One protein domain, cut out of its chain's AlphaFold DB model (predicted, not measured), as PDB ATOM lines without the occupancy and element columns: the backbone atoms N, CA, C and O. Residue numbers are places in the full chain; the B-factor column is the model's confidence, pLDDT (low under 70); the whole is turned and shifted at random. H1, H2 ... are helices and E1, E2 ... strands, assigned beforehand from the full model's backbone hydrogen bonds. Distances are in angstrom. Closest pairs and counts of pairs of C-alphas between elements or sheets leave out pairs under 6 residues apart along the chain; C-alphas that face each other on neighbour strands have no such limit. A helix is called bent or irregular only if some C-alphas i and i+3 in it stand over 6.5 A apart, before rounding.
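Overview. This is residues 4 to 145 of the 206 residues of the protein "Hypothetical protein" of Symbiodinium sp. CCMP2456 (UniProt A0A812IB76). Helix H5 sits in the middle between two small sheets, the strongly twisted E4 E1 E5 and the two-stranded E2 E3, while the long, kinked helix H6 runs past both sheets. H2 and H3 lie toward the end away from H1, and residues 35 to 40 stick out there. The printed part has 142 residues, with six named helices and five named strands in the order H1 E1 E2 H2 H3 E3 H4 H5 E4 H6 E5; both sheets are antiparallel and the class is mixed. The whole is compact, with a radius of gyration of the C-alphas of 15.3 A, yet elongated, spanning 51 by 32 by 27 A.

Along the chain. H1, residues 4 to 8, begins at C-alpha 4 (130.563, 177.094, 151.943). E1, residues 9 to 15, is 19.8 A long; E2 is residues 23 to 25. H2, residues 28 to 36, measures 13.1 A, H3 is residues 48 to 53, E3 57 to 60 and H4 63 to 66. H5, residues 73 to 83, is 15.2 A long and E4, residues 103 to 107, 13.9 A. H6, residues 108 to 133, is 33.0 A long, and E5, residues 140 to 144, ends at C-alpha 144 (130.482, 162.094, 149.686).

Arrangement. In the larger sheet E1 is the inner strand: N 12 and O 104 of E4 are 2.9 A apart, N 13 and O 142 of E5 2.9 A. H5 and H6 lie on the same face, giving two layers, helices on one face of a sheet. H5, at a height over the sheet of 10.6 A, runs across the strands. H6 lies over none of the strands; it is irregular, C-alphas 113 and 116 being 7.6 A apart, with a kink of 58 degrees near residue 116. H3 is irregular too, with C-alphas 49 and 52 7.1 A apart. H5 and H6 are about perpendicular at 89 degrees and close but not clearly touching, the closest C-alphas, of Leu 81 and Phe 118, 7.2 A apart. E4, H6 and E5 form a split strand-helix-strand unit, two strands running the same way with a helix between them in the chain and E1 between them in the sheet; its crossover is right-handed. In the smaller sheet N 24 of E2 and O 59 of E3 are 2.9 A apart. The closest C-alphas of E2 and H5, Val 24 and Phe 80, are 5.5 A apart; those of E2 and H6, Leu 23 and Gln 125, 6.4 A. H3 is close to H6 but not clearly touching, with the C-alphas of Gly 50 and Leu 124 6.3 A apart. H2 and E3 are near each other, with 6 pairs of C-alphas within 10 A. H4 only just touches H5, with 3 pairs within 8 A, the closest Val 66 and Glu 75 at 7.0 A. H1 only grazes the larger sheet. Every O i to N i+4 pair is within hydrogen-bond range in H1 and H5, against 4 of 5 in H2, 19 of 22 in H6 and 0 of 2 in H3, where 2 of 3 O i to N i+3 pairs are; H4 is too short for such a pair.

Size, cuts and confidence. The two C-alphas farthest apart, of Arg 4 and Arg 38, are 52.1 A apart. The printed part has no cut. The links from H2 to H3 and from H5 to E4 are long. Residues 33 to 42 are under 70 in pLDDT; the mean of the printed part is 92.3.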
ATOM      1  N   ARG A   4     131.054 176.409 153.144       86.62
ATOM      2  CA  ARG A   4     130.563 177.094 151.943       86.62
ATOM      3  C   ARG A   4     130.691 176.233 150.684       86.62
ATOM      4  O   ARG A   4     129.774 176.213 149.875       86.62
ATOM      5  N   ASP A   5     131.772 175.471 150.552       86.88
ATOM      6  CA  ASP A   5     131.993 174.609 149.385       86.88
ATOM      7  C   ASP A   5     130.946 173.487 149.348       86.88
ATOM      8  O   ASP A   5     130.439 173.157 148.283       86.88
ATOM      9  N   MET A   6     130.527 172.980 150.518       86.19
ATOM     10  CA  MET A   6     129.456 171.975 150.620       86.19
ATOM     11  C   MET A   6     128.098 172.479 150.108       86.19
ATOM     12  O   MET A   6     127.249 171.686 149.694       86.19
ATOM     13  N   GLN A   7     127.872 173.793 150.187       90.81
ATOM     14  CA  GLN A   7     126.646 174.436 149.717       90.81
ATOM     15  C   GLN A   7     126.677 174.666 148.204       90.81
ATOM     16  O   GLN A   7     125.631 174.615 147.568       90.81
ATOM     17  N   CYS A   8     127.861 174.882 147.629       94.12
ATOM     18  CA  CYS A   8     128.015 175.179 146.206       94.12
ATOM     19  C   CYS A   8     128.259 173.937 145.347       94.12
ATOM     20  O   CYS A   8     127.912 173.949 144.168       94.12
ATOM     21  N   TYR A   9     128.846 172.881 145.912       96.00
ATOM     22  CA  TYR A   9     129.264 171.697 145.173       96.00
ATOM     23  C   TYR A   9     128.751 170.409 145.808       96.00
ATOM     24  O   TYR A   9     128.565 170.301 147.024       96.00
ATOM     25  N   VAL A  10     128.584 169.406 144.956       97.50
ATOM     26  CA  VAL A  10     128.491 168.003 145.345       97.50
ATOM     27  C   VAL A  10     129.738 167.283 144.861       97.50
ATOM     28  O   VAL A  10     130.219 167.520 143.752       97.50
ATOM     29  N   VAL A  11     130.261 166.382 145.688       97.94
ATOM     30  CA  VAL A  11     131.331 165.472 145.282       97.94
ATOM     31  C   VAL A  11     130.726 164.088 145.157       97.94
ATOM     32  O   VAL A  11     130.229 163.526 146.132       97.94
ATOM     33  N   LEU A  12     130.761 163.531 143.953       98.31
ATOM     34  CA  LEU A  12     130.253 162.199 143.667       98.31
ATOM     35  C   LEU A  12     131.409 161.207 143.655       98.31
ATOM     36  O   LEU A  12     132.483 161.495 143.128       98.31
ATOM     37  N   THR A  13     131.178 160.012 144.189       98.19
ATOM     38  CA  THR A  13     132.087 158.877 144.036       98.19
ATOM     39  C   THR A  13     131.354 157.675 143.475       98.19
ATOM     40  O   THR A  13     130.170 157.468 143.745       98.19
ATOM     41  N   ILE A  14     132.080 156.858 142.720       97.38
ATOM     42  CA  ILE A  14     131.592 155.578 142.223       97.38
ATOM     43  C   ILE A  14     132.319 154.420 142.903       97.38
ATOM     44  O   ILE A  14     133.530 154.448 143.120       97.38
ATOM     45  N   GLN A  15     131.569 153.378 143.246       94.12
ATOM     46  CA  GLN A  15     132.082 152.180 143.904       94.12
ATOM     47  C   GLN A  15     131.537 150.903 143.251       94.12
ATOM     48  O   GLN A  15     130.579 150.932 142.480       94.12
ATOM     49  N   SER A  16     132.113 149.758 143.631       81.69
ATOM     50  CA  SER A  16     131.524 148.420 143.437       81.69
ATOM     51  C   SER A  16     131.431 147.888 141.999       81.69
ATOM     52  O   SER A  16     130.445 147.258 141.622       81.69
ATOM     53  N   TRP A  17     132.503 148.015 141.211       81.69
ATOM     54  CA  TRP A  17     132.557 147.486 139.836       81.69
ATOM     55  C   TRP A  17     133.658 146.448 139.577       81.69
ATOM     56  O   TRP A  17     134.265 146.393 138.511       81.69
ATOM     57  N   ARG A  18     133.927 145.567 140.547       83.94
ATOM     58  CA  ARG A  18     134.985 144.533 140.442       83.94
ATOM     59  C   ARG A  18     134.871 143.630 139.201       83.94
ATOM     60  O   ARG A  18     135.838 142.986 138.823       83.94
ATOM     61  N   ARG A  19     133.689 143.580 138.577       88.44
ATOM     62  CA  ARG A  19     133.392 142.794 137.369       88.44
ATOM     63  C   ARG A  19     133.557 143.579 136.060       88.44
ATOM     64  O   ARG A  19     133.133 143.100 135.014       88.44
ATOM     65  N   GLY A  20     134.178 144.755 136.106       90.81
ATOM     66  CA  GLY A  20     134.532 145.564 134.945       90.81
ATOM     67  C   GLY A  20     133.889 146.948 134.953       90.81
ATOM     68  O   GLY A  20     133.084 147.277 135.812       90.81
ATOM     69  N   ARG A  21     134.263 147.764 133.967       93.25
ATOM     70  CA  ARG A  21     133.803 149.154 133.834       93.25
ATOM     71  C   ARG A  21     132.271 149.268 133.770       93.25
ATOM     72  O   ARG A  21     131.622 148.340 133.276       93.25
ATOM     73  N   PRO A  22     131.705 150.391 134.249       96.38
ATOM     74  CA  PRO A  22     130.267 150.624 134.238       96.38
ATOM     75  C   PRO A  22     129.734 150.725 132.804       96.38
ATOM     76  O   PRO A  22     130.499 150.833 131.842       96.38
ATOM     77  N   LEU A  23     128.411 150.672 132.665       97.12
ATOM     78  CA  LEU A  23     127.755 150.836 131.369       97.12
ATOM     79  C   LEU A  23     127.319 152.291 131.165       97.12
ATOM     80  O   LEU A  23     127.027 152.994 132.136       97.12
ATOM     81  N   VAL A  24     127.232 152.695 129.904       97.50
ATOM     82  CA  VAL A  24     126.547 153.906 129.429       97.50
ATOM     83  C   VAL A  24     125.441 153.496 128.445       97.50
ATOM     84  O   VAL A  24     125.542 152.408 127.866       97.50
ATOM     85  N   PRO A  25     124.372 154.294 128.262       97.75
ATOM     86  CA  PRO A  25     123.379 154.022 127.217       97.75
ATOM     87  C   PRO A  25     124.068 153.905 125.852       97.75
ATOM     88  O   PRO A  25     125.052 154.598 125.636       97.75
ATOM     89  N   ALA A  26     123.630 153.033 124.950       95.81
ATOM     90  CA  ALA A  26     124.246 152.900 123.624       95.81
ATOM     91  C   ALA A  26     123.886 154.096 122.727       95.81
ATOM     92  O   ALA A  26     122.726 154.509 122.696       95.81
ATOM     93  N   ALA A  27     124.855 154.632 121.980       91.75
ATOM     94  CA  ALA A  27     124.567 155.608 120.929       91.75
ATOM     95  C   ALA A  27     124.038 154.901 119.667       91.75
ATOM     96  O   ALA A  27     124.373 153.743 119.414       91.75
ATOM     97  N   ALA A  28     123.240 155.594 118.848       85.19
ATOM     98  CA  ALA A  28     122.686 155.023 117.615       85.19
ATOM     99  C   ALA A  28     123.785 154.505 116.665       85.19
ATOM    100  O   ALA A  28     123.663 153.415 116.105       85.19
ATOM    101  N   ASP A  29     124.891 155.245 116.557       80.00
ATOM    102  CA  ASP A  29     126.025 154.880 115.705       80.00
ATOM    103  C   ASP A  29     126.741 153.612 116.184       80.00
ATOM    104  O   ASP A  29     127.199 152.815 115.367       80.00
ATOM    105  N   GLU A  30     126.810 153.386 117.500       79.12
ATOM    106  CA  GLU A  30     127.436 152.191 118.079       79.12
ATOM    107  C   GLU A  30     126.628 150.932 117.750       79.12
ATOM    108  O   GLU A  30     127.204 149.897 117.421       79.12
ATOM    109  N   LEU A  31     125.294 151.043 117.765       76.88
ATOM    110  CA  LEU A  31     124.396 149.960 117.361       76.88
ATOM    111  C   LEU A  31     124.557 149.640 115.868       76.88
ATOM    112  O   LEU A  31     124.658 148.477 115.487       76.88
ATOM    113  N   ALA A  32     124.661 150.669 115.022       75.81
ATOM    114  CA  ALA A  32     124.872 150.493 113.586       75.81
ATOM    115  C   ALA A  32     126.262 149.914 113.245       75.81
ATOM    116  O   ALA A  32     126.423 149.206 112.247       75.81
ATOM    117  N   GLN A  33     127.288 150.216 114.048       67.62
ATOM    118  CA  GLN A  33     128.639 149.672 113.872       67.62
ATOM    119  C   GLN A  33     128.741 148.203 114.289       67.62
ATOM    120  O   GLN A  33     129.427 147.443 113.602       67.62
ATOM    121  N   GLU A  34     128.053 147.782 115.351       64.88
ATOM    122  CA  GLU A  34     128.035 146.380 115.787       64.88
ATOM    123  C   GLU A  34     127.475 145.453 114.695       64.88
ATOM    124  O   GLU A  34     128.070 144.414 114.397       64.88
ATOM    125  N   GLU A  35     126.398 145.870 114.019       65.25
ATOM    126  CA  GLU A  35     125.825 145.123 112.890       65.25
ATOM    127  C   GLU A  35     126.837 144.904 111.756       65.25
ATOM    128  O   GLU A  35     126.830 143.864 111.091       65.25
ATOM    129  N   ARG A  36     127.735 145.873 111.545       62.84
ATOM    130  CA  ARG A  36     128.729 145.857 110.462       62.84
ATOM    131  C   ARG A  36     130.026 145.151 110.847       62.84
ATOM    132  O   ARG A  36     130.668 144.554 109.985       62.84
ATOM    133  N   GLN A  37     130.435 145.219 112.112       57.00
ATOM    134  CA  GLN A  37     131.735 144.749 112.590       57.00
ATOM    135  C   GLN A  37     131.574 143.670 113.667       57.00
ATOM    136  O   GLN A  37     131.953 143.853 114.822       57.00
ATOM    137  N   ARG A  38     131.121 142.476 113.264       57.59
ATOM    138  CA  ARG A  38     131.054 141.264 114.115       57.59
ATOM    139  C   ARG A  38     132.389 140.828 114.758       57.59
ATOM    140  O   ARG A  38     132.409 139.863 115.513       57.59
ATOM    141  N   LEU A  39     133.503 141.504 114.461       52.28
ATOM    142  CA  LEU A  39     134.855 141.181 114.938       52.28
ATOM    143  C   LEU A  39     135.344 142.055 116.109       52.28
ATOM    144  O   LEU A  39     136.267 141.649 116.808       52.28
ATOM    145  N   HIS A  40     134.720 143.209 116.380       53.53
ATOM    146  CA  HIS A  40     135.069 144.081 117.513       53.53
ATOM    147  C   HIS A  40     133.810 144.526 118.267       53.53
ATOM    148  O   HIS A  40     133.536 145.714 118.418       53.53
ATOM    149  N   ALA A  41     133.037 143.545 118.737       56.62
ATOM    150  CA  ALA A  41     131.813 143.773 119.489       56.62
ATOM    151  C   ALA A  41     132.104 144.581 120.763       56.62
ATOM    152  O   ALA A  41     132.728 144.097 121.715       56.62
ATOM    153  N   PHE A  42     131.641 145.830 120.797       65.75
ATOM    154  CA  PHE A  42     131.255 146.408 122.073       65.75
ATOM    155  C   PHE A  42     130.181 145.481 122.636       65.75
ATOM    156  O   PHE A  42     129.235 145.147 121.943       65.75
ATOM    157  N   ASP A  43     130.376 144.997 123.858       85.94
ATOM    158  CA  ASP A  43     129.437 144.098 124.527       85.94
ATOM    159  C   ASP A  43     128.128 144.864 124.795       85.94
ATOM    160  O   ASP A  43     128.015 145.564 125.810       85.94
ATOM    161  N   VAL A  44     127.203 144.834 123.825       92.25
ATOM    162  CA  VAL A  44     125.901 145.494 123.911       92.25
ATOM    163  C   VAL A  44     124.986 144.634 124.766       92.25
ATOM    164  O   VAL A  44     124.710 143.472 124.487       92.25
ATOM    165  N   THR A  45     124.479 145.228 125.837       94.44
ATOM    166  CA  THR A  45     123.485 144.610 126.707       94.44
ATOM    167  C   THR A  45     122.137 145.270 126.493       94.44
ATOM    168  O   THR A  45     121.984 146.471 126.717       94.44
ATOM    169  N   THR A  46     121.135 144.475 126.133       96.12
ATOM    170  CA  THR A  46     119.754 144.941 125.986       96.12
ATOM    171  C   THR A  46     118.901 144.552 127.189       96.12
ATOM    172  O   THR A  46     118.955 143.409 127.642       96.12
ATOM    173  N   ILE A  47     118.076 145.475 127.686       96.94
ATOM    174  CA  ILE A  47     117.072 145.224 128.724       96.94
ATOM    175  C   ILE A  47     115.703 145.784 128.322       96.94
ATOM    176  O   ILE A  47     115.563 146.949 127.951       96.94
ATOM    177  N   ASP A  48     114.652 144.980 128.476       97.06
ATOM    178  CA  ASP A  48     113.288 145.400 128.126       97.06
ATOM    179  C   ASP A  48     112.758 146.526 129.020       97.06
ATOM    180  O   ASP A  48     112.023 147.399 128.557       97.06
ATOM    181  N   ALA A  49     113.181 146.557 130.288       95.69
ATOM    182  CA  ALA A  49     112.781 147.583 131.252       95.69
ATOM    183  C   ALA A  49     113.138 149.011 130.799       95.69
ATOM    184  O   ALA A  49     112.483 149.970 131.206       95.69
ATOM    185  N   GLY A  50     114.156 149.160 129.944       94.38
ATOM    186  CA  GLY A  50     114.597 150.449 129.422       94.38
ATOM    187  C   GLY A  50     113.845 150.940 128.183       94.38
ATOM    188  O   GLY A  50     113.937 152.125 127.866       94.38
ATOM    189  N   LYS A  51     113.059 150.085 127.506       94.62
ATOM    190  CA  LYS A  51     112.387 150.417 126.230       94.62
ATOM    191  C   LYS A  51     111.495 151.655 126.322       94.62
ATOM    192  O   LYS A  51     111.541 152.507 125.445       94.62
ATOM    193  N   ARG A  52     110.741 151.798 127.416       93.50
ATOM    194  CA  ARG A  52     109.835 152.944 127.638       93.50
ATOM    195  C   ARG A  52     110.559 154.281 127.812       93.50
ATOM    196  O   ARG A  52     109.924 155.322 127.710       93.50
ATOM    197  N   HIS A  53     111.857 154.246 128.097       92.50
ATOM    198  CA  HIS A  53     112.683 155.426 128.337       92.50
ATOM    199  C   HIS A  53     113.715 155.660 127.228       92.50
ATOM    200  O   HIS A  53     114.555 156.534 127.379       92.50
ATOM    201  N   GLY A  54     113.704 154.863 126.151       94.44
ATOM    202  CA  GLY A  54     114.763 154.905 125.135       94.44
ATOM    203  C   GLY A  54     116.120 154.389 125.632       94.44
ATOM    204  O   GLY A  54     117.126 154.558 124.960       94.44
ATOM    205  N   LEU A  55     116.162 153.722 126.791       96.31
ATOM    206  CA  LEU A  55     117.382 153.228 127.441       96.31
ATOM    207  C   LEU A  55     117.439 151.695 127.414       96.31
ATOM    208  O   LEU A  55     117.742 151.044 128.416       96.31
ATOM    209  N   ALA A  56     117.050 151.101 126.285       96.50
ATOM    210  CA  ALA A  56     116.995 149.649 126.130       96.50
ATOM    211  C   ALA A  56     118.385 149.031 125.952       96.50
ATOM    212  O   ALA A  56     118.619 147.938 126.456       96.50
ATOM    213  N   SER A  57     119.296 149.732 125.279       96.62
ATOM    214  CA  SER A  57     120.619 149.224 124.917       96.62
ATOM    215  C   SER A  57     121.711 149.942 125.699       96.62
ATOM    216  O   SER A  57     121.677 151.161 125.861       96.62
ATOM    217  N   TRP A  58     122.686 149.176 126.171       96.94
ATOM    218  CA  TRP A  58     123.768 149.646 127.026       96.94
ATOM    219  C   TRP A  58     125.092 149.097 126.528       96.94
ATOM    220  O   TRP A  58     125.182 147.919 126.200       96.94
ATOM    221  N   VAL A  59     126.131 149.923 126.540       95.69
ATOM    222  CA  VAL A  59     127.492 149.511 126.189       95.69
ATOM    223  C   VAL A  59     128.433 149.725 127.349       95.69
ATOM    224  O   VAL A  59     128.227 150.576 128.217       95.69
ATOM    225  N   ARG A  60     129.508 148.944 127.371       94.88
ATOM    226  CA  ARG A  60     130.561 149.115 128.363       94.88
ATOM    227  C   ARG A  60     131.337 150.399 128.105       94.88
ATOM    228  O   ARG A  60     131.887 150.578 127.023       94.88
ATOM    229  N   TYR A  61     131.465 151.228 129.138       95.50
ATOM    230  CA  TYR A  61     132.288 152.425 129.067       95.50
ATOM    231  C   TYR A  61     133.755 152.085 128.790       95.50
ATOM    232  O   TYR A  61     134.348 151.189 129.409       95.50
ATOM    233  N   HIS A  62     134.364 152.863 127.902       94.12
ATOM    234  CA  HIS A  62     135.785 152.831 127.616       94.12
ATOM    235  C   HIS A  62     136.318 154.269 127.494       94.12
ATOM    236  O   HIS A  62     135.742 155.030 126.730       94.12
ATOM    237  N   PRO A  63     137.439 154.639 128.143       95.12
ATOM    238  CA  PRO A  63     138.036 155.979 128.067       95.12
ATOM    239  C   PRO A  63     138.233 156.513 126.644       95.12
ATOM    240  O   PRO A  63     137.957 157.668 126.361       95.12
ATOM    241  N   ARG A  64     138.590 155.635 125.698       93.44
ATOM    242  CA  ARG A  64     138.645 155.969 124.260       93.44
ATOM    243  C   ARG A  64     137.375 156.620 123.686       93.44
ATOM    244  O   ARG A  64     137.477 157.305 122.681       93.44
ATOM    245  N   MET A  65     136.202 156.394 124.285       93.12
ATOM    246  CA  MET A  65     134.930 156.993 123.851       93.12
ATOM    247  C   MET A  65     134.912 158.513 124.049       93.12
ATOM    248  O   MET A  65     134.164 159.201 123.370       93.12
ATOM    249  N   VAL A  66     135.741 159.016 124.962       94.88
ATOM    250  CA  VAL A  66     135.904 160.439 125.292       94.88
ATOM    251  C   VAL A  66     137.332 160.922 124.999       94.88
ATOM    252  O   VAL A  66     137.746 161.969 125.474       94.88
ATOM    253  N   GLY A  67     138.121 160.146 124.244       94.56
ATOM    254  CA  GLY A  67     139.514 160.484 123.921       94.56
ATOM    255  C   GLY A  67     140.512 160.332 125.077       94.56
ATOM    256  O   GLY A  67     141.660 160.738 124.941       94.56
ATOM    257  N   SER A  68     140.107 159.721 126.191       94.75
ATOM    258  CA  SER A  68     140.945 159.565 127.382       94.75
ATOM    259  C   SER A  68     141.707 158.236 127.396       94.75
ATOM    260  O   SER A  68     141.285 157.231 126.808       94.75
ATOM    261  N   SER A  69     142.848 158.213 128.086       95.19
ATOM    262  CA  SER A  69     143.698 157.024 128.251       95.19
ATOM    263  C   SER A  69     143.308 156.179 129.468       95.19
ATOM    264  O   SER A  69     143.537 154.967 129.491       95.19
ATOM    265  N   SER A  70     142.681 156.793 130.471       95.44
ATOM    266  CA  SER A  70     142.380 156.178 131.762       95.44
ATOM    267  C   SER A  70     140.943 156.464 132.191       95.44
ATOM    268  O   SER A  70     140.220 157.216 131.551       95.44
ATOM    269  N   PHE A  71     140.463 155.771 133.222       95.88
ATOM    270  CA  PHE A  71     139.108 156.013 133.702       95.88
ATOM    271  C   PHE A  71     139.087 157.266 134.579       95.88
ATOM    272  O   PHE A  71     139.738 157.259 135.618       95.88
ATOM    273  N   LEU A  72     138.263 158.253 134.222       97.56
ATOM    274  CA  LEU A  72     137.876 159.366 135.087       97.56
ATOM    275  C   LEU A  72     136.359 159.368 135.291       97.56
ATOM    276  O   LEU A  72     135.586 159.183 134.346       97.56
ATOM    277  N   LEU A  73     135.918 159.559 136.538       97.94
ATOM    278  CA  LEU A  73     134.494 159.577 136.871       97.94
ATOM    279  C   LEU A  73     133.790 160.772 136.230       97.94
ATOM    280  O   LEU A  73     132.665 160.613 135.760       97.94
ATOM    281  N   SER A  74     134.454 161.929 136.199       98.38
ATOM    282  CA  SER A  74     133.951 163.138 135.543       98.38
ATOM    283  C   SER A  74     133.584 162.853 134.087       98.38
ATOM    284  O   SER A  74     132.433 163.025 133.708       98.38
ATOM    285  N   GLU A  75     134.509 162.294 133.307       98.25
ATOM    286  CA  GLU A  75     134.282 161.965 131.897       98.25
ATOM    287  C   GLU A  75     133.194 160.901 131.691       98.25
ATOM    288  O   GLU A  75     132.343 161.037 130.811       98.25
ATOM    289  N   TYR A  76     133.193 159.847 132.516       98.19
ATOM    290  CA  TYR A  76     132.156 158.816 132.458       98.19
ATOM    291  C   TYR A  76     130.765 159.408 132.698       98.19
ATOM    292  O   TYR A  76     129.830 159.083 131.966       98.19
ATOM    293  N   LEU A  77     130.619 160.247 133.727       98.44
ATOM    294  CA  LEU A  77     129.337 160.853 134.066       98.44
ATOM    295  C   LEU A  77     128.934 161.934 133.064       98.44
ATOM    296  O   LEU A  77     127.751 162.003 132.754       98.44
ATOM    297  N   THR A  78     129.872 162.697 132.499       98.44
ATOM    298  CA  THR A  78     129.591 163.621 131.389       98.44
ATOM    299  C   THR A  78     128.968 162.865 130.221       98.44
ATOM    300  O   THR A  78     127.855 163.187 129.812       98.44
ATOM    301  N   LEU A  79     129.617 161.790 129.760       98.00
ATOM    302  CA  LEU A  79     129.085 160.965 128.674       98.00
ATOM    303  C   LEU A  79     127.750 160.308 129.055       98.00
ATOM    304  O   LEU A  79     126.844 160.202 128.233       98.00
ATOM    305  N   PHE A  80     127.610 159.836 130.296       98.44
ATOM    306  CA  PHE A  80     126.365 159.234 130.767       98.44
ATOM    307  C   PHE A  80     125.205 160.236 130.733       98.44
ATOM    308  O   PHE A  80     124.131 159.882 130.250       98.44
ATOM    309  N   LEU A  81     125.418 161.456 131.239       98.38
ATOM    310  CA  LEU A  81     124.417 162.522 131.271       98.38
ATOM    311  C   LEU A  81     124.046 162.973 129.859       98.38
ATOM    312  O   LEU A  81     122.862 163.002 129.531       98.38
ATOM    313  N   GLU A  82     125.039 163.180 128.997       97.88
ATOM    314  CA  GLU A  82     124.824 163.525 127.590       97.88
ATOM    315  C   GLU A  82     123.917 162.498 126.896       97.88
ATOM    316  O   GLU A  82     122.934 162.852 126.245       97.88
ATOM    317  N   ARG A  83     124.173 161.200 127.110       97.19
ATOM    318  CA  ARG A  83     123.388 160.119 126.494       97.19
ATOM    319  C   ARG A  83     121.977 159.957 127.051       97.19
ATOM    320  O   ARG A  83     121.156 159.312 126.403       97.19
ATOM    321  N   ILE A  84     121.680 160.511 128.225       97.75
ATOM    322  CA  ILE A  84     120.307 160.580 128.748       97.75
ATOM    323  C   ILE A  84     119.637 161.931 128.456       97.75
ATOM    324  O   ILE A  84     118.514 162.147 128.902       97.75
ATOM    325  N   GLY A  85     120.296 162.809 127.687       97.31
ATOM    326  CA  GLY A  85     119.777 164.117 127.288       97.31
ATOM    327  C   GLY A  85     119.963 165.220 128.330       97.31
ATOM    328  O   GLY A  85     119.309 166.254 128.231       97.31
ATOM    329  N   GLU A  86     120.835 165.013 129.316       98.06
ATOM    330  CA  GLU A  86     121.136 165.980 130.368       98.06
ATOM    331  C   GLU A  86     122.454 166.706 130.104       98.06
ATOM    332  O   GLU A  86     123.410 166.138 129.574       98.06
ATOM    333  N   GLN A  87     122.527 167.966 130.531       96.31
ATOM    334  CA  GLN A  87     123.746 168.770 130.472       96.31
ATOM    335  C   GLN A  87     124.123 169.231 131.877       96.31
ATOM    336  O   GLN A  87     123.318 169.848 132.581       96.31
ATOM    337  N   ALA A  88     125.355 168.939 132.280       97.38
ATOM    338  CA  ALA A  88     125.939 169.389 133.534       97.38
ATOM    339  C   ALA A  88     127.457 169.491 133.389       97.38
ATOM    340  O   ALA A  88     128.068 168.727 132.637       97.38
ATOM    341  N   SER A  89     128.068 170.410 134.131       97.81
ATOM    342  CA  SER A  89     129.521 170.537 134.169       97.81
ATOM    343  C   SER A  89     130.089 169.694 135.304       97.81
ATOM    344  O   SER A  89     129.759 169.894 136.474       97.81
ATOM    345  N   LEU A  90     130.958 168.749 134.947       98.19
ATOM    346  CA  LEU A  90     131.695 167.927 135.897       98.19
ATOM    347  C   LEU A  90     133.167 168.302 135.894       98.19
ATOM    348  O   LEU A  90     133.774 168.508 134.846       98.19
ATOM    349  N   TYR A  91     133.740 168.328 137.088       97.69
ATOM    350  CA  TYR A  91     135.105 168.758 137.327       97.69
ATOM    351  C   TYR A  91     135.903 167.616 137.955       97.69
ATOM    352  O   TYR A  91     135.437 166.938 138.876       97.69
ATOM    353  N   GLN A  92     137.121 167.405 137.455       97.38
ATOM    354  CA  GLN A  92     138.080 166.448 138.021       97.38
ATOM    355  C   GLN A  92     138.989 167.089 139.081       97.38
ATOM    356  O   GLN A  92     139.805 166.407 139.691       97.38
ATOM    357  N   SER A  93     138.840 168.386 139.336       95.88
ATOM    358  CA  SER A  93     139.586 169.122 140.350       95.88
ATOM    359  C   SER A  93     138.660 170.011 141.173       95.88
ATOM    360  O   SER A  93     137.567 170.376 140.738       95.88
ATOM    361  N   MET A  94     139.095 170.337 142.385       93.75
ATOM    362  CA  MET A  94     138.420 171.265 143.287       93.75
ATOM    363  C   MET A  94     139.488 172.071 144.028       93.75
ATOM    364  O   MET A  94     140.467 171.499 144.498       93.75
ATOM    365  N   ASP A  95     139.337 173.396 144.077       90.06
ATOM    366  CA  ASP A  95     140.315 174.323 144.675       90.06
ATOM    367  C   ASP A  95     141.755 174.160 144.142       90.06
ATOM    368  O   ASP A  95     142.733 174.324 144.868       90.06
ATOM    369  N   GLY A  96     141.891 173.816 142.857       91.88
ATOM    370  CA  GLY A  96     143.187 173.582 142.211       91.88
ATOM    371  C   GLY A  96     143.819 172.219 142.510       91.88
ATOM    372  O   GLY A  96     144.869 171.918 141.957       91.88
ATOM    373  N   GLN A  97     143.182 171.379 143.330       93.62
ATOM    374  CA  GLN A  97     143.647 170.026 143.634       93.62
ATOM    375  C   GLN A  97     142.865 168.988 142.828       93.62
ATOM    376  O   GLN A  97     141.635 169.036 142.758       93.62
ATOM    377  N   GLU A  98     143.560 168.022 142.229       96.12
ATOM    378  CA  GLU A  98     142.915 166.934 141.491       96.12
ATOM    379  C   GLU A  98     142.235 165.942 142.437       96.12
ATOM    380  O   GLU A  98     142.824 165.462 143.406       96.12
ATOM    381  N   LEU A  99     140.982 165.608 142.142       96.94
ATOM    382  CA  LEU A  99     140.247 164.548 142.819       96.94
ATOM    383  C   LEU A  99     140.727 163.183 142.327       96.94
ATOM    384  O   LEU A  99     141.127 163.032 141.171       96.94
ATOM    385  N   LEU A 100     140.594 162.158 143.175       96.75
ATOM    386  CA  LEU A 100     140.858 160.782 142.753       96.75
ATOM    387  C   LEU A 100     140.051 160.417 141.488       96.75
ATOM    388  O   LEU A 100     138.897 160.831 141.371       96.75
ATOM    389  N   PRO A 101     140.559 159.533 140.607       96.94
ATOM    390  CA  PRO A 101     139.883 159.157 139.355       96.94
ATOM    391  C   PRO A 101     138.441 158.638 139.506       96.94
ATOM    392  O   PRO A 101     137.645 158.681 138.573       96.94
ATOM    393  N   TYR A 102     138.086 158.128 140.688       97.38
ATOM    394  CA  TYR A 102     136.753 157.604 141.023       97.38
ATOM    395  C   TYR A 102     135.875 158.618 141.769       97.38
ATOM    396  O   TYR A 102     134.883 158.237 142.403       97.38
ATOM    397  N   GLN A 103     136.277 159.885 141.750       97.81
ATOM    398  CA  GLN A 103     135.588 161.027 142.324       97.81
ATOM    399  C   GLN A 103     135.503 162.150 141.290       97.81
ATOM    400  O   GLN A 103     136.357 162.270 140.415       97.81
ATOM    401  N   CYS A 104     134.457 162.959 141.385       98.19
ATOM    402  CA  CYS A 104     134.306 164.183 140.605       98.19
ATOM    403  C   CYS A 104     133.461 165.188 141.386       98.19
ATOM    404  O   CYS A 104     132.696 164.796 142.273       98.19
ATOM    405  N   ALA A 105     133.601 166.465 141.052       98.06
ATOM    406  CA  ALA A 105     132.778 167.538 141.583       98.06
ATOM    407  C   ALA A 105     131.778 168.024 140.527       98.06
ATOM    408  O   ALA A 105     132.049 167.985 139.328       98.06
ATOM    409  N   MET A 106     130.628 168.500 140.985       97.88
ATOM    410  CA  MET A 106     129.599 169.157 140.178       97.88
ATOM    411  C   MET A 106     129.005 170.298 141.005       97.88
ATOM    412  O   MET A 106     129.013 170.231 142.238       97.88
ATOM    413  N   SER A 107     128.500 171.349 140.357       97.44
ATOM    414  CA  SER A 107     127.741 172.373 141.079       97.44
ATOM    415  C   SER A 107     126.489 171.751 141.713       97.44
ATOM    416  O   SER A 107     125.877 170.835 141.158       97.44
ATOM    417  N   ARG A 108     126.101 172.222 142.899       97.06
ATOM    418  CA  ARG A 108     124.896 171.723 143.571       97.06
ATOM    419  C   ARG A 108     123.640 172.026 142.754       97.06
ATOM    420  O   ARG A 108     122.768 171.176 142.673       97.06
ATOM    421  N   GLU A 109     123.601 173.175 142.086       97.69
ATOM    422  CA  GLU A 109     122.514 173.555 141.180       97.69
ATOM    423  C   GLU A 109     122.364 172.578 140.004       97.69
ATOM    424  O   GLU A 109     121.256 172.117 139.723       97.69
ATOM    425  N   ASP A 110     123.466 172.218 139.336       98.06
ATOM    426  CA  ASP A 110     123.423 171.232 138.253       98.06
ATOM    427  C   ASP A 110     122.983 169.869 138.770       98.06
ATOM    428  O   ASP A 110     122.151 169.214 138.141       98.06
ATOM    429  N   TRP A 111     123.504 169.451 139.925       98.00
ATOM    430  CA  TRP A 111     123.123 168.179 140.521       98.00
ATOM    431  C   TRP A 111     121.641 168.142 140.869       98.00
ATOM    432  O   TRP A 111     120.955 167.191 140.501       98.00
ATOM    433  N   ASP A 112     121.127 169.194 141.502       97.81
ATOM    434  CA  ASP A 112     119.723 169.278 141.880       97.81
ATOM    435  C   ASP A 112     118.800 169.223 140.659       97.81
ATOM    436  O   ASP A 112     117.736 168.604 140.722       97.81
ATOM    437  N   ARG A 113     119.240 169.795 139.530       98.31
ATOM    438  CA  ARG A 113     118.530 169.742 138.249       98.31
ATOM    439  C   ARG A 113     118.506 168.338 137.641       98.31
ATOM    440  O   ARG A 113     117.464 167.923 137.139       98.31
ATOM    441  N   VAL A 114     119.627 167.611 137.660       98.31
ATOM    442  CA  VAL A 114     119.763 166.343 136.912       98.31
ATOM    443  C   VAL A 114     119.541 165.082 137.757       98.31
ATOM    444  O   VAL A 114     119.352 164.002 137.190       98.31
ATOM    445  N   GLN A 115     119.555 165.174 139.094       98.00
ATOM    446  CA  GLN A 115     119.595 164.008 139.992       98.00
ATOM    447  C   GLN A 115     118.440 163.022 139.773       98.00
ATOM    448  O   GLN A 115     118.661 161.809 139.767       98.00
ATOM    449  N   ASP A 116     117.217 163.499 139.536       98.19
ATOM    450  CA  ASP A 116     116.044 162.630 139.381       98.19
ATOM    451  C   ASP A 116     116.126 161.770 138.114       98.19
ATOM    452  O   ASP A 116     115.888 160.550 138.142       98.19
ATOM    453  N   ASN A 117     116.504 162.391 136.995       98.12
ATOM    454  CA  ASN A 117     116.687 161.706 135.719       98.12
ATOM    455  C   ASN A 117     117.913 160.796 135.761       98.12
ATOM    456  O   ASN A 117     117.821 159.631 135.352       98.12
ATOM    457  N   PHE A 118     119.001 161.259 136.380       98.38
ATOM    458  CA  PHE A 118     120.164 160.434 136.671       98.38
ATOM    459  C   PHE A 118     119.765 159.177 137.452       98.38
ATOM    460  O   PHE A 118     120.008 158.066 136.989       98.38
ATOM    461  N   HIS A 119     119.083 159.296 138.595       98.31
ATOM    462  CA  HIS A 119     118.710 158.148 139.424       98.31
ATOM    463  C   HIS A 119     117.741 157.187 138.724       98.31
ATOM    464  O   HIS A 119     117.781 155.972 138.965       98.31
ATOM    465  N   ARG A 120     116.859 157.686 137.853       98.12
ATOM    466  CA  ARG A 120     115.990 156.849 137.015       98.12
ATOM    467  C   ARG A 120     116.804 156.041 136.005       98.12
ATOM    468  O   ARG A 120     116.688 154.814 135.991       98.12
ATOM    469  N   ALA A 121     117.658 156.698 135.227       98.31
ATOM    470  CA  ALA A 121     118.507 156.043 134.236       98.31
ATOM    471  C   ALA A 121     119.524 155.095 134.891       98.31
ATOM    472  O   ALA A 121     119.703 153.960 134.454       98.31
ATOM    473  N   TYR A 122     120.133 155.503 136.002       98.00
ATOM    474  CA  TYR A 122     121.149 154.724 136.703       98.00
ATOM    475  C   TYR A 122     120.572 153.455 137.353       98.00
ATOM    476  O   TYR A 122     121.257 152.443 137.493       98.00
ATOM    477  N   ARG A 123     119.281 153.438 137.716       98.06
ATOM    478  CA  ARG A 123     118.598 152.193 138.120       98.06
ATOM    479  C   ARG A 123     118.520 151.183 136.975       98.06
ATOM    480  O   ARG A 123     118.775 150.001 137.211       98.06
ATOM    481  N   LEU A 124     118.219 151.644 135.762       98.25
ATOM    482  CA  LEU A 124     118.208 150.806 134.560       98.25
ATOM    483  C   LEU A 124     119.623 150.338 134.206       98.25
ATOM    484  O   LEU A 124     119.823 149.150 133.966       98.25
ATOM    485  N   GLN A 125     120.614 151.228 134.307       97.75
ATOM    486  CA  GLN A 125     122.031 150.892 134.145       97.75
ATOM    487  C   GLN A 125     122.437 149.742 135.073       97.75
ATOM    488  O   GLN A 125     123.038 148.770 134.621       97.75
ATOM    489  N   LYS A 126     122.077 149.806 136.363       97.38
ATOM    490  CA  LYS A 126     122.383 148.737 137.326       97.38
ATOM    491  C   LYS A 126     121.704 147.418 136.959       97.38
ATOM    492  O   LYS A 126     122.318 146.366 137.123       97.38
ATOM    493  N   ALA A 127     120.463 147.455 136.473       97.19
ATOM    494  CA  ALA A 127     119.765 146.258 136.005       97.19
ATOM    495  C   ALA A 127     120.473 145.636 134.790       97.19
ATOM    496  O   ALA A 127     120.773 144.443 134.816       97.19
ATOM    497  N   ALA A 128     120.831 146.450 133.793       96.88
ATOM    498  CA  ALA A 128     121.609 146.017 132.632       96.88
ATOM    499  C   ALA A 128     122.980 145.457 133.040       96.88
ATOM    500  O   ALA A 128     123.369 144.381 132.603       96.88
ATOM    501  N   TYR A 129     123.687 146.124 133.953       96.50
ATOM    502  CA  TYR A 129     124.991 145.669 134.435       96.50
ATOM    503  C   TYR A 129     124.908 144.301 135.125       96.50
ATOM    504  O   TYR A 129     125.735 143.424 134.871       96.50
ATOM    505  N   ARG A 130     123.904 144.093 135.988       95.69
ATOM    506  CA  ARG A 130     123.672 142.795 136.642       95.69
ATOM    507  C   ARG A 130     123.323 141.708 135.632       95.69
ATOM    508  O   ARG A 130     123.846 140.604 135.754       95.69
ATOM    509  N   HIS A 131     122.492 142.042 134.642       95.12
ATOM    510  CA  HIS A 131     122.119 141.147 133.551       95.12
ATOM    511  C   HIS A 131     123.351 140.708 132.741       95.12
ATOM    512  O   HIS A 131     123.579 139.516 132.580       95.12
ATOM    513  N   ALA A 132     124.209 141.652 132.340       93.50
ATOM    514  CA  ALA A 132     125.423 141.380 131.568       93.50
ATOM    515  C   ALA A 132     126.479 140.554 132.326       93.50
ATOM    516  O   ALA A 132     127.267 139.830 131.725       93.50
ATOM    517  N   ARG A 133     126.564 140.706 133.656       90.38
ATOM    518  CA  ARG A 133     127.671 140.164 134.471       90.38
ATOM    519  C   ARG A 133     127.285 139.020 135.408       90.38
ATOM    520  O   ARG A 133     128.149 138.568 136.166       90.38
ATOM    521  N   GLY A 134     126.022 138.590 135.414       85.06
ATOM    522  CA  GLY A 134     125.538 137.456 136.209       85.06
ATOM    523  C   GLY A 134     125.796 137.597 137.715       85.06
ATOM    524  O   GLY A 134     126.444 136.744 138.325       85.06
ATOM    525  N   GLY A 135     125.370 138.703 138.336       86.88
ATOM    526  CA  GLY A 135     125.595 138.934 139.768       86.88
ATOM    527  C   GLY A 135     124.653 139.953 140.410       86.88
ATOM    528  O   GLY A 135     123.914 140.654 139.730       86.88
ATOM    529  N   VAL A 136     124.701 140.046 141.744       88.81
ATOM    530  CA  VAL A 136     123.862 140.973 142.535       88.81
ATOM    531  C   VAL A 136     124.473 142.373 142.682       88.81
ATOM    532  O   VAL A 136     123.760 143.361 142.880       88.81
ATOM    533  N   ALA A 137     125.797 142.479 142.554       92.50
ATOM    534  CA  ALA A 137     126.526 143.735 142.683       92.50
ATOM    535  C   ALA A 137     126.506 144.532 141.371       92.50
ATOM    536  O   ALA A 137     126.665 143.971 140.286       92.50
ATOM    537  N   ALA A 138     126.343 145.846 141.488       95.31
ATOM    538  CA  ALA A 138     126.417 146.792 140.383       95.31
ATOM    539  C   ALA A 138     127.152 148.060 140.843       95.31
ATOM    540  O   ALA A 138     127.180 148.317 142.054       95.31
ATOM    541  N   PRO A 139     127.706 148.853 139.907       96.44
ATOM    542  CA  PRO A 139     128.302 150.136 140.231       96.44
ATOM    543  C   PRO A 139     127.303 151.026 140.976       96.44
ATOM    544  O   PRO A 139     126.113 151.051 140.651       96.44
ATOM    545  N   GLY A 140     127.771 151.721 142.007       96.88
ATOM    546  CA  GLY A 140     126.964 152.649 142.791       96.88
ATOM    547  C   GLY A 140     127.610 154.023 142.820       96.88
ATOM    548  O   GLY A 140     128.777 154.116 143.184       96.88
ATOM    549  N   VAL A 141     126.845 155.059 142.473       97.81
ATOM    550  CA  VAL A 141     127.246 156.468 142.599       97.81
ATOM    551  C   VAL A 141     126.529 157.080 143.790       97.81
ATOM    552  O   VAL A 141     125.325 156.873 143.951       97.81
ATOM    553  N   HIS A 142     127.268 157.795 144.629       96.69
ATOM    554  CA  HIS A 142     126.728 158.515 145.778       96.69
ATOM    555  C   HIS A 142     127.538 159.777 146.062       96.69
ATOM    556  O   HIS A 142     128.718 159.862 145.717       96.69
ATOM    557  N   GLU A 143     126.886 160.734 146.713       97.00
ATOM    558  CA  GLU A 143     127.525 161.923 147.261       97.00
ATOM    559  C   GLU A 143     128.411 161.548 148.456       97.00
ATOM    560  O   GLU A 143     128.059 160.699 149.280       97.00
ATOM    561  N   ILE A 144     129.569 162.191 148.552       96.44
ATOM    562  CA  ILE A 144     130.482 162.094 149.686       96.44
ATOM    563  C   ILE A 144     130.754 163.478 150.262       96.44
ATOM    564  O   ILE A 144     130.816 164.473 149.548       96.44
ATOM    565  N   ARG A 145     130.938 163.534 151.582       92.19
ATOM    566  CA  ARG A 145     131.194 164.792 152.299       92.19
ATOM    567  C   ARG A 145     132.659 165.212 152.279       92.19
ATOM    568  O   ARG A 145     132.955 166.398 152.364       92.19
TER     569      ARG A 145